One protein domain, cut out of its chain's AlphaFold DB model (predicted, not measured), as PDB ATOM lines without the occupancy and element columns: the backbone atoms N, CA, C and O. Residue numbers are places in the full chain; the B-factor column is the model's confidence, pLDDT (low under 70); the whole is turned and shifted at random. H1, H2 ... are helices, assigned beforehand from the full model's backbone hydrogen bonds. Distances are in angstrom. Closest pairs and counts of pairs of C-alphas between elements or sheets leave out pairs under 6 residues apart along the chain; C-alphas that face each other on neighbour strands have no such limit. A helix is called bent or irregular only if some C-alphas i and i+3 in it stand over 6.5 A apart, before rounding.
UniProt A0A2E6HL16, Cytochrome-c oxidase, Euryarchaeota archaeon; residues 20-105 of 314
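What this domain is: This is residues 20 to 105 of the 314 residues of the protein "Cytochrome-c oxidase" of Euryarchaeota archaeon (UniProt A0A2E6HL16). The model is a long, open helical hairpin: two long helices, H1 and H2, run opposite ways as the arms of a narrow V. They meet near the first residue of H1 and toward the last residues of H2, and spread apart toward the other end, where a long loop, residues 49 to 73, joins them. The printed part has 86 residues with two named helices, H1 then H2, and no named strand; the class is all helix. It is extended, with a radius of gyration of the C-alphas of 20.4 A, and in outline a rod spanning 66 by 28 by 20 A.

How they stand to each other: H1, residues 20 to 48, touches H2, residues 74 to 103, and the two form a helical hairpin. The closest C-alphas are those of Phe 20 and Ser 98, 6.5 A apart. H1 touches H2 with residues 20 to 27 alone, and H2 touches H1 with residues 91 to 98 alone. Their lines stand at a shallow tilt of 21 degrees, opposite ways, with centres 15.5 A apart. Residues 35 to 59, of which 35 to 48 belong to H1, stand free, and so do residues 61 to 67 and residues 69 to 83, of which 74 to 83 belong to H2. Every O i to N i+4 pair is within hydrogen-bond range in H1, and 23 of 26 are in H2.

Where its parts are: H1 begins at C-alpha 20 (19.615, 103.714, 58.566) and measures 41.3 A to C-alpha 48. H2 begins at C-alpha 74 (7.323, 69.268, 47.517) and measures 42.2 A to C-alpha 103 (11.515, 105.697, 68.422). H2 has a kink of 29 degrees near residue 97; it is neither bent nor irregular, but only just: C-alphas 94 and 97 are 6.1 A apart.

The domain as a whole: The two C-alphas farthest apart, those of Ser 57 and Asn 105, are 66.9 A apart. The printed part has no cut, and the link from H1 to H2, 25 residues, is long. The mean pLDDT of the printed part is 83.6; residues 56 to 71 are under 70.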
ATOM      1  N   PHE A  20      20.347 103.912  59.813       79.94
ATOM      2  CA  PHE A  20      19.615 103.714  58.566       79.94
ATOM      3  C   PHE A  20      20.528 103.396  57.381       79.94
ATOM      4  O   PHE A  20      20.140 102.606  56.516       79.94
ATOM      5  N   HIS A  21      21.732 103.972  57.340       80.81
ATOM      6  CA  HIS A  21      22.657 103.770  56.228       80.81
ATOM      7  C   HIS A  21      23.104 102.304  56.131       80.81
ATOM      8  O   HIS A  21      22.996 101.690  55.066       80.81
ATOM      9  N   GLY A  22      23.530 101.714  57.253       81.25
ATOM     10  CA  GLY A  22      23.921 100.301  57.314       81.25
ATOM     11  C   GLY A  22      22.775  99.359  56.933       81.25
ATOM     12  O   GLY A  22      22.945  98.483  56.084       81.25
ATOM     13  N   LEU A  23      21.573  99.603  57.471       84.12
ATOM     14  CA  LEU A  23      20.383  98.811  57.149       84.12
ATOM     15  C   LEU A  23      20.042  98.872  55.654       84.12
ATOM     16  O   LEU A  23      19.730  97.850  55.040       84.12
ATOM     17  N   TYR A  24      20.119 100.060  55.050       85.00
ATOM     18  CA  TYR A  24      19.882 100.227  53.620       85.00
ATOM     19  C   TYR A  24      20.884  99.426  52.783       85.00
ATOM     20  O   TYR A  24      20.475  98.733  51.849       85.00
ATOM     21  N   GLN A  25      22.176  99.481  53.121       85.50
ATOM     22  CA  GLN A  25      23.206  98.720  52.409       85.50
ATOM     23  C   GLN A  25      22.944  97.210  52.475       85.50
ATOM     24  O   GLN A  25      22.988  96.545  51.434       85.50
ATOM     25  N   ASP A  26      22.596  96.682  53.652       86.75
ATOM     26  CA  ASP A  26      22.261  95.265  53.827       86.75
ATOM     27  C   ASP A  26      21.042  94.864  52.984       86.75
ATOM     28  O   ASP A  26      21.077  93.873  52.243       86.75
ATOM     29  N   PHE A  27      19.968  95.658  53.034       89.56
ATOM     30  CA  PHE A  27      18.759  95.414  52.244       89.56
ATOM     31  C   PHE A  27      19.046  95.453  50.741       89.56
ATOM     32  O   PHE A  27      18.592  94.571  50.003       89.56
ATOM     33  N   MET A  28      19.813  96.438  50.273       90.56
ATOM     34  CA  MET A  28      20.176  96.567  48.862       90.56
ATOM     35  C   MET A  28      21.062  95.415  48.396       90.56
ATOM     36  O   MET A  28      20.806  94.849  47.332       90.56
ATOM     37  N   PHE A  29      22.052  95.015  49.194       92.00
ATOM     38  CA  PHE A  29      22.940  93.896  48.881       92.00
ATOM     39  C   PHE A  29      22.154  92.596  48.654       92.00
ATOM     40  O   PHE A  29      22.269  91.972  47.591       92.00
ATOM     41  N   TRP A  30      21.288  92.219  49.599       92.00
ATOM     42  CA  TRP A  30      20.474  91.006  49.478       92.00
ATOM     43  C   TRP A  30      19.423  91.105  48.372       92.00
ATOM     44  O   TRP A  30      19.213  90.133  47.641       92.00
ATOM     45  N   SER A  31      18.815  92.278  48.184       93.00
ATOM     46  CA  SER A  31      17.852  92.511  47.099       93.00
ATOM     47  C   SER A  31      18.494  92.360  45.721       93.00
ATOM     48  O   SER A  31      17.892  91.761  44.829       93.00
ATOM     49  N   ILE A  32      19.730  92.836  45.540       95.81
ATOM     50  CA  ILE A  32      20.484  92.672  44.291       95.81
ATOM     51  C   ILE A  32      20.804  91.195  44.050       95.81
ATOM     52  O   ILE A  32      20.596  90.710  42.937       95.81
ATOM     53  N   ILE A  33      21.253  90.457  45.071       95.50
ATOM     54  CA  ILE A  33      21.545  89.018  44.942       95.50
ATOM     55  C   ILE A  33      20.296  88.244  44.515       95.50
ATOM     56  O   ILE A  33      20.336  87.492  43.537       95.50
ATOM     57  N   VAL A  34      19.179  88.447  45.217       94.62
ATOM     58  CA  VAL A  34      17.903  87.792  44.893       94.62
ATOM     59  C   VAL A  34      17.433  88.208  43.501       94.62
ATOM     60  O   VAL A  34      17.046  87.350  42.705       94.62
ATOM     61  N   GLY A  35      17.539  89.496  43.171       96.38
ATOM     62  CA  GLY A  35      17.231  90.026  41.848       96.38
ATOM     63  C   GLY A  35      18.016  89.310  40.751       96.38
ATOM     64  O   GLY A  35      17.413  88.784  39.819       96.38
ATOM     65  N   ILE A  36      19.341  89.203  40.880       97.56
ATOM     66  CA  ILE A  36      20.193  88.507  39.903       97.56
ATOM     67  C   ILE A  36      19.746  87.053  39.730       97.56
ATOM     68  O   ILE A  36      19.595  86.605  38.594       97.56
ATOM     69  N   ILE A  37      19.490  86.324  40.820       95.38
ATOM     70  CA  ILE A  37      19.044  84.924  40.753       95.38
ATOM     71  C   ILE A  37      17.729  84.814  39.972       95.38
ATOM     72  O   ILE A  37      17.626  84.000  39.050       95.38
ATOM     73  N   VAL A  38      16.743  85.656  40.298       95.50
ATOM     74  CA  VAL A  38      15.424  85.651  39.650       95.50
ATOM     75  C   VAL A  38      15.535  86.027  38.174       95.50
ATOM     76  O   VAL A  38      15.010  85.310  37.323       95.50
ATOM     77  N   PHE A  39      16.243  87.108  37.846       96.94
ATOM     78  CA  PHE A  39      16.382  87.572  36.466       96.94
ATOM     79  C   PHE A  39      17.189  86.592  35.608       96.94
ATOM     80  O   PHE A  39      16.778  86.305  34.486       96.94
ATOM     81  N   VAL A  40      18.286  86.026  36.121       97.25
ATOM     82  CA  VAL A  40      19.072  85.010  35.401       97.25
ATOM     83  C   VAL A  40      18.240  83.755  35.166       97.25
ATOM     84  O   VAL A  40      18.224  83.245  34.044       97.25
ATOM     85  N   TRP A  41      17.509  83.278  36.177       95.44
ATOM     86  CA  TRP A  41      16.628  82.121  36.028       95.44
ATOM     87  C   TRP A  41      15.503  82.388  35.026       95.44
ATOM     88  O   TRP A  41      15.249  81.566  34.147       95.44
ATOM     89  N   MET A  42      14.870  83.560  35.096       96.25
ATOM     90  CA  MET A  42      13.824  83.972  34.159       96.25
ATOM     91  C   MET A  42      14.354  84.034  32.724       96.25
ATOM     92  O   MET A  42      13.756  83.444  31.825       96.25
ATOM     93  N   ILE A  43      15.496  84.691  32.503       96.25
ATOM     94  CA  ILE A  43      16.140  84.770  31.186       96.25
ATOM     95  C   ILE A  43      16.497  83.365  30.690       96.25
ATOM     96  O   ILE A  43      16.220  83.036  29.538       96.25
ATOM     97  N   TYR A  44      17.052  82.512  31.553       95.56
ATOM     98  CA  TYR A  44      17.360  81.125  31.213       95.56
ATOM     99  C   TYR A  44      16.113  80.356  30.767       95.56
ATOM    100  O   TYR A  44      16.140  79.730  29.708       95.56
ATOM    101  N   VAL A  45      15.011  80.433  31.520       92.31
ATOM    102  CA  VAL A  45      13.750  79.758  31.177       92.31
ATOM    103  C   VAL A  45      13.200  80.282  29.851       92.31
ATOM    104  O   VAL A  45      12.852  79.481  28.984       92.31
ATOM    105  N   VAL A  46      13.195  81.601  29.639       92.81
ATOM    106  CA  VAL A  46      12.749  82.209  28.375       92.81
ATOM    107  C   VAL A  46      13.592  81.722  27.195       92.81
ATOM    108  O   VAL A  46      13.038  81.361  26.162       92.81
ATOM    109  N   LEU A  47      14.920  81.670  27.330       91.81
ATOM    110  CA  LEU A  47      15.809  81.214  26.255       91.81
ATOM    111  C   LEU A  47      15.702  79.704  26.010       91.81
ATOM    112  O   LEU A  47      15.733  79.258  24.860       91.81
ATOM    113  N   ARG A  48      15.576  78.910  27.077       87.75
ATOM    114  CA  ARG A  48      15.543  77.445  27.012       87.75
ATOM    115  C   ARG A  48      14.217  76.906  26.484       87.75
ATOM    116  O   ARG A  48      14.238  75.900  25.771       87.75
ATOM    117  N   TYR A  49      13.107  77.546  26.846       85.75
ATOM    118  CA  TYR A  49      11.740  77.128  26.520       85.75
ATOM    119  C   TYR A  49      11.060  78.061  25.503       85.75
ATOM    120  O   TYR A  49       9.836  78.087  25.406       85.75
ATOM    121  N   ARG A  50      11.844  78.819  24.725       87.44
ATOM    122  CA  ARG A  50      11.337  79.608  23.596       87.44
ATOM    123  C   ARG A  50      10.686  78.707  22.544       87.44
ATOM    124  O   ARG A  50      11.149  77.590  22.300       87.44
ATOM    125  N   GLU A  51       9.669  79.241  21.873       78.75
ATOM    126  CA  GLU A  51       9.008  78.624  20.718       78.75
ATOM    127  C   GLU A  51      10.033  78.075  19.704       78.75
ATOM    128  O   GLU A  51      11.034  78.727  19.383       78.75
ATOM    129  N   GLY A  52       9.817  76.834  19.258       77.38
ATOM    130  CA  GLY A  52      10.693  76.117  18.323       77.38
ATOM    131  C   GLY A  52      11.912  75.405  18.931       77.38
ATOM    132  O   GLY A  52      12.600  74.688  18.207       77.38
ATOM    133  N   MET A  53      12.197  75.555  20.233       76.06
ATOM    134  CA  MET A  53      13.342  74.894  20.902       76.06
ATOM    135  C   MET A  53      12.958  73.628  21.685       76.06
ATOM    136  O   MET A  53      13.831  72.898  22.167       76.06
ATOM    137  N   VAL A  54      11.660  73.378  21.858       74.62
ATOM    138  CA  VAL A  54      11.121  72.236  22.601       74.62
ATOM    139  C   VAL A  54      10.201  71.455  21.675       74.62
ATOM    140  O   VAL A  54       9.431  72.033  20.920       74.62
ATOM    141  N   ASP A  55      10.317  70.132  21.723       74.12
ATOM    142  CA  ASP A  55       9.473  69.223  20.960       74.12
ATOM    143  C   ASP A  55       8.034  69.280  21.494       74.12
ATOM    144  O   ASP A  55       7.721  68.702  22.536       74.12
ATOM    145  N   GLU A  56       7.166  69.999  20.780       67.56
ATOM    146  CA  GLU A  56       5.758  70.195  21.142       67.56
ATOM    147  C   GLU A  56       4.976  68.881  21.229       67.56
ATOM    148  O   GLU A  56       3.972  68.810  21.936       67.56
ATOM    149  N   SER A  57       5.452  67.812  20.577       66.12
ATOM    150  CA  SER A  57       4.817  66.491  20.655       66.12
ATOM    151  C   SER A  57       4.925  65.845  22.040       66.12
ATOM    152  O   SER A  57       4.160  64.930  22.347       66.12
ATOM    153  N   LYS A  58       5.846  66.331  22.884       65.06
ATOM    154  CA  LYS A  58       6.049  65.885  24.271       65.06
ATOM    155  C   LYS A  58       5.373  66.783  25.305       65.06
ATOM    156  O   LYS A  58       5.480  66.503  26.496       65.06
ATOM    157  N   LEU A  59       4.724  67.868  24.881       64.88
ATOM    158  CA  LEU A  59       3.997  68.751  25.788       64.88
ATOM    159  C   LEU A  59       2.615  68.153  26.077       64.88
ATOM    160  O   LEU A  59       1.820  67.926  25.163       64.88
ATOM    161  N   GLU A  60       2.327  67.888  27.352       59.06
ATOM    162  CA  GLU A  60       0.995  67.450  27.773       59.06
ATOM    163  C   GLU A  60      -0.057  68.517  27.451       59.06
ATOM    164  O   GLU A  60       0.117  69.710  27.719       59.06
ATOM    165  N   LYS A  61      -1.184  68.075  26.889       61.66
ATOM    166  CA  LYS A  61      -2.343  68.933  26.644       61.66
ATOM    167  C   LYS A  61      -3.078  69.155  27.963       61.66
ATOM    168  O   LYS A  61      -3.314  68.214  28.708       61.66
ATOM    169  N   LEU A  62      -3.454  70.402  28.240       61.75
ATOM    170  CA  LEU A  62      -4.223  70.758  29.433       61.75
ATOM    171  C   LEU A  62      -5.612  70.099  29.371       61.75
ATOM    172  O   LEU A  62      -6.477  70.551  28.623       61.75
ATOM    173  N   GLU A  63      -5.827  69.042  30.153       60.78
ATOM    174  CA  GLU A  63      -7.137  68.410  30.328       60.78
ATOM    175  C   GLU A  63      -7.861  69.022  31.546       60.78
ATOM    176  O   GLU A  63      -7.351  68.953  32.669       60.78
ATOM    177  N   PRO A  64      -9.041  69.653  31.370       60.69
ATOM    178  CA  PRO A  64      -9.780  70.247  32.481       60.69
ATOM    179  C   PRO A  64     -10.196  69.193  33.517       60.69
ATOM    180  O   PRO A  64     -10.861  68.217  33.182       60.69
ATOM    181  N   GLY A  65      -9.866  69.422  34.791       63.16
ATOM    182  CA  GLY A  65     -10.303  68.578  35.912       63.16
ATOM    183  C   GLY A  65      -9.303  67.513  36.378       63.16
ATOM    184  O   GLY A  65      -9.602  66.806  37.338       63.16
ATOM    185  N   VAL A  66      -8.116  67.425  35.770       63.28
ATOM    186  CA  VAL A  66      -7.014  66.572  36.243       63.28
ATOM    187  C   VAL A  66      -5.913  67.473  36.801       63.28
ATOM    188  O   VAL A  66      -5.386  68.308  36.075       63.28
ATOM    189  N   PHE A  67      -5.567  67.332  38.085       55.69
ATOM    190  CA  PHE A  67      -4.332  67.899  38.641       55.69
ATOM    191  C   PHE A  67      -3.215  66.866  38.436       55.69
ATOM    192  O   PHE A  67      -3.202  65.856  39.145       55.69
ATOM    193  N   PRO A  68      -2.307  67.042  37.459       56.97
ATOM    194  CA  PRO A  68      -1.277  66.053  37.179       56.97
ATOM    195  C   PRO A  68      -0.288  66.006  38.346       56.97
ATOM    196  O   PRO A  68       0.293  67.026  38.716       56.97
ATOM    197  N   LYS A  69      -0.078  64.817  38.920       56.91
ATOM    198  CA  LYS A  69       0.823  64.593  40.067       56.91
ATOM    199  C   LYS A  69       2.296  64.908  39.749       56.91
ATOM    200  O   LYS A  69       3.087  65.109  40.657       56.91
ATOM    201  N   GLU A  70       2.653  64.980  38.467       60.88
ATOM    202  CA  GLU A  70       4.009  65.282  37.979       60.88
ATOM    203  C   GLU A  70       4.368  66.780  38.027       60.88
ATOM    204  O   GLU A  70       5.503  67.152  37.739       60.88
ATOM    205  N   ARG A  71       3.415  67.648  38.397       66.94
ATOM    206  CA  ARG A  71       3.617  69.104  38.513       66.94
ATOM    207  C   ARG A  71       3.937  69.580  39.932       66.94
ATOM    208  O   ARG A  71       4.087  70.781  40.127       66.94
ATOM    209  N   ASP A  72       4.033  68.658  40.885       71.06
ATOM    210  CA  ASP A  72       4.397  68.918  42.278       71.06
ATOM    211  C   ASP A  72       5.864  68.524  42.496       71.06
ATOM    212  O   ASP A  72       6.317  67.446  42.092       71.06
ATOM    213  N   ASN A  73       6.611  69.413  43.141       85.50
ATOM    214  CA  ASN A  73       7.899  69.074  43.719       85.50
ATOM    215  C   ASN A  73       7.975  69.638  45.136       85.50
ATOM    216  O   ASN A  73       8.638  70.645  45.367       85.50
ATOM    217  N   MET A  74       7.338  68.951  46.084       86.38
ATOM    218  CA  MET A  74       7.323  69.268  47.517       86.38
ATOM    219  C   MET A  74       8.664  69.765  48.079       86.38
ATOM    220  O   MET A  74       8.693  70.669  48.912       86.38
ATOM    221  N   THR A  75       9.794  69.201  47.636       88.50
ATOM    222  CA  THR A  75      11.125  69.654  48.065       88.50
ATOM    223  C   THR A  75      11.434  71.066  47.568       88.50
ATOM    224  O   THR A  75      11.892  71.898  48.350       88.50
ATOM    225  N   LEU A  76      11.172  71.348  46.291       88.69
ATOM    226  CA  LEU A  76      11.351  72.673  45.698       88.69
ATOM    227  C   LEU A  76      10.350  73.684  46.275       88.69
ATOM    228  O   LEU A  76      10.746  74.802  46.605       88.69
ATOM    229  N   GLU A  77       9.095  73.267  46.459       90.56
ATOM    230  CA  GLU A  77       8.046  74.099  47.053       90.56
ATOM    231  C   GLU A  77       8.394  74.505  48.486       90.56
ATOM    232  O   GLU A  77       8.321  75.676  48.855       90.56
ATOM    233  N   THR A  78       8.874  73.553  49.285       94.38
ATOM    234  CA  THR A  78       9.348  73.831  50.645       94.38
ATOM    235  C   THR A  78      10.559  74.765  50.624       94.38
ATOM    236  O   THR A  78      10.624  75.704  51.419       94.38
ATOM    237  N   ALA A  79      11.509  74.551  49.710       92.38
ATOM    238  CA  ALA A  79      12.723  75.359  49.631       92.38
ATOM    239  C   ALA A  79      12.429  76.836  49.316       92.38
ATOM    240  O   ALA A  79      12.981  77.711  49.985       92.38
ATOM    241  N   TRP A  80      11.545  77.133  48.353       92.44
ATOM    242  CA  TRP A  80      11.220  78.523  47.999       92.44
ATOM    243  C   TRP A  80      10.315  79.225  49.016       92.44
ATOM    244  O   TRP A  80      10.107  80.428  48.900       92.44
ATOM    245  N   ILE A  81       9.740  78.505  49.982       94.88
ATOM    246  CA  ILE A  81       9.008  79.106  51.104       94.88
ATOM    247  C   ILE A  81       9.989  79.368  52.243       94.88
ATOM    248  O   ILE A  81      10.134  80.497  52.703       94.88
ATOM    249  N   VAL A  82      10.710  78.330  52.667       96.25
ATOM    250  CA  VAL A  82      11.573  78.389  53.849       96.25
ATOM    251  C   VAL A  82      12.732  79.364  53.651       96.25
ATOM    252  O   VAL A  82      13.005  80.154  54.553       96.25
ATOM    253  N   LEU A  83      13.397  79.363  52.487       92.56
ATOM    254  CA  LEU A  83      14.558  80.232  52.260       92.56
ATOM    255  C   LEU A  83      14.191  81.730  52.292       92.56
ATOM    256  O   LEU A  83      14.815  82.452  53.072       92.56
ATOM    257  N   PRO A  84      13.179  82.226  51.547       93.94
ATOM    258  CA  PRO A  84      12.778  83.629  51.643       93.94
ATOM    259  C   PRO A  84      12.203  83.997  53.009       93.94
ATOM    260  O   PRO A  84      12.461  85.097  53.488       93.94
ATOM    261  N   THR A  85      11.470  83.095  53.674       95.88
ATOM    262  CA  THR A  85      10.965  83.363  55.028       95.88
ATOM    263  C   THR A  85      12.102  83.549  56.031       95.88
ATOM    264  O   THR A  85      12.046  84.488  56.820       95.88
ATOM    265  N   ILE A  86      13.147  82.713  55.991       96.06
ATOM    266  CA  ILE A  86      14.325  82.879  56.858       96.06
ATOM    267  C   ILE A  86      15.046  84.194  56.545       96.06
ATOM    268  O   ILE A  86      15.394  84.920  57.475       96.06
ATOM    269  N   LEU A  87      15.237  84.520  55.261       92.69
ATOM    270  CA  LEU A  87      15.883  85.769  54.846       92.69
ATOM    271  C   LEU A  87      15.126  86.994  55.377       92.69
ATOM    272  O   LEU A  87      15.731  87.868  55.992       92.69
ATOM    273  N   VAL A  88      13.805  87.036  55.188       93.44
ATOM    274  CA  VAL A  88      12.962  88.139  55.674       93.44
ATOM    275  C   VAL A  88      12.958  88.194  57.199       93.44
ATOM    276  O   VAL A  88      13.121  89.272  57.755       93.44
ATOM    277  N   ALA A  89      12.834  87.056  57.890       94.56
ATOM    278  CA  ALA A  89      12.870  87.026  59.352       94.56
ATOM    279  C   ALA A  89      14.194  87.578  59.905       94.56
ATOM    280  O   ALA A  89      14.186  88.337  60.871       94.56
ATOM    281  N   TRP A  90      15.320  87.240  59.272       92.25
ATOM    282  CA  TRP A  90      16.630  87.775  59.638       92.25
ATOM    283  C   TRP A  90      16.736  89.287  59.382       92.25
ATOM    284  O   TRP A  90      17.142  90.018  60.284       92.25
ATOM    285  N   LEU A  91      16.290  89.778  58.219       90.19
ATOM    286  CA  LEU A  91      16.241  91.219  57.926       90.19
ATOM    287  C   LEU A  91      15.328  91.985  58.901       90.19
ATOM    288  O   LEU A  91      15.665  93.092  59.317       90.19
ATOM    289  N   CYS A  92      14.203  91.394  59.318       90.75
ATOM    290  CA  CYS A  92      13.323  91.982  60.329       90.75
ATOM    291  C   CYS A  92      14.029  92.146  61.682       90.75
ATOM    292  O   CYS A  92      13.861  93.177  62.331       90.75
ATOM    293  N   VAL A  93      14.840  91.168  62.099       89.94
ATOM    294  CA  VAL A  93      15.625  91.272  63.342       89.94
ATOM    295  C   VAL A  93      16.637  92.415  63.256       89.94
ATOM    296  O   VAL A  93      16.745  93.180  64.208       89.94
ATOM    297  N   LEU A  94      17.318  92.580  62.117       86.31
ATOM    298  CA  LEU A  94      18.225  93.715  61.905       86.31
ATOM    299  C   LEU A  94      17.488  95.059  61.969       86.31
ATOM    300  O   LEU A  94      17.939  95.976  62.649       86.31
ATOM    301  N   SER A  95      16.315  95.160  61.333       87.94
ATOM    302  CA  SER A  95      15.527  96.402  61.326       87.94
ATOM    303  C   SER A  95      15.016  96.830  62.707       87.94
ATOM    304  O   SER A  95      14.689  97.999  62.909       87.94
ATOM    305  N   TRP A  96      14.951  95.902  63.668       87.38
ATOM    306  CA  TRP A  96      14.446  96.187  65.009       87.38
ATOM    307  C   TRP A  96      15.342  97.162  65.779       87.38
ATOM    308  O   TRP A  96      14.828  97.999  66.517       87.38
ATOM    309  N   GLN A  97      16.664  97.080  65.595       80.25
ATOM    310  CA  GLN A  97      17.605  97.991  66.248       80.25
ATOM    311  C   GLN A  97      17.399  99.428  65.755       80.25
ATOM    312  O   GLN A  97      17.163 100.315  66.565       80.25
ATOM    313  N   SER A  98      17.365  99.640  64.436       81.94
ATOM    314  CA  SER A  98      17.133 100.969  63.855       81.94
ATOM    315  C   SER A  98      15.781 101.561  64.271       81.94
ATOM    316  O   SER A  98      15.669 102.766  64.470       81.94
ATOM    317  N   LEU A  99      14.747 100.723  64.429       84.94
ATOM    318  CA  LEU A  99      13.449 101.165  64.942       84.94
ATOM    319  C   LEU A  99      13.544 101.643  66.398       84.94
ATOM    320  O   LEU A  99      12.934 102.651  66.751       84.94
ATOM    321  N   TYR A 100      14.287 100.920  67.238       83.81
ATOM    322  CA  TYR A 100      14.491 101.290  68.635       83.81
ATOM    323  C   TYR A 100      15.320 102.572  68.774       83.81
ATOM    324  O   TYR A 100      14.963 103.422  69.580       83.81
ATOM    325  N   ASP A 101      16.352 102.754  67.954       77.56
ATOM    326  CA  ASP A 101      17.179 103.965  67.984       77.56
ATOM    327  C   ASP A 101      16.383 105.214  67.558       77.56
ATOM    328  O   ASP A 101      16.599 106.299  68.085       77.56
ATOM    329  N   ALA A 102      15.423 105.061  66.639       79.12
ATOM    330  CA  ALA A 102      14.618 106.174  66.136       79.12
ATOM    331  C   ALA A 102      13.364 106.496  66.972       79.12
ATOM    332  O   ALA A 102      12.876 107.622  66.925       79.12
ATOM    333  N   TRP A 103      12.800 105.527  67.709       79.56
ATOM    334  CA  TRP A 103      11.515 105.697  68.422       79.56
ATOM    335  C   TRP A 103      11.482 105.137  69.849       79.56
ATOM    336  O   TRP A 103      10.526 105.380  70.584       79.56
ATOM    337  N   GLY A 104      12.477 104.349  70.241       78.12
ATOM    338  CA  GLY A 104      12.446 103.525  71.448       78.12
ATOM    339  C   GLY A 104      12.922 104.214  72.722       78.12
ATOM    340  O   GLY A 104      12.563 103.751  73.806       78.12
ATOM    341  N   ASN A 105      13.700 105.294  72.612       80.31
ATOM    342  CA  ASN A 105      14.241 106.009  73.765       80.31
ATOM    343  C   ASN A 105      14.391 107.514  73.477       80.31
ATOM    344  O   ASN A 105      15.507 107.976  73.245       80.31
TER     345      ASN A 105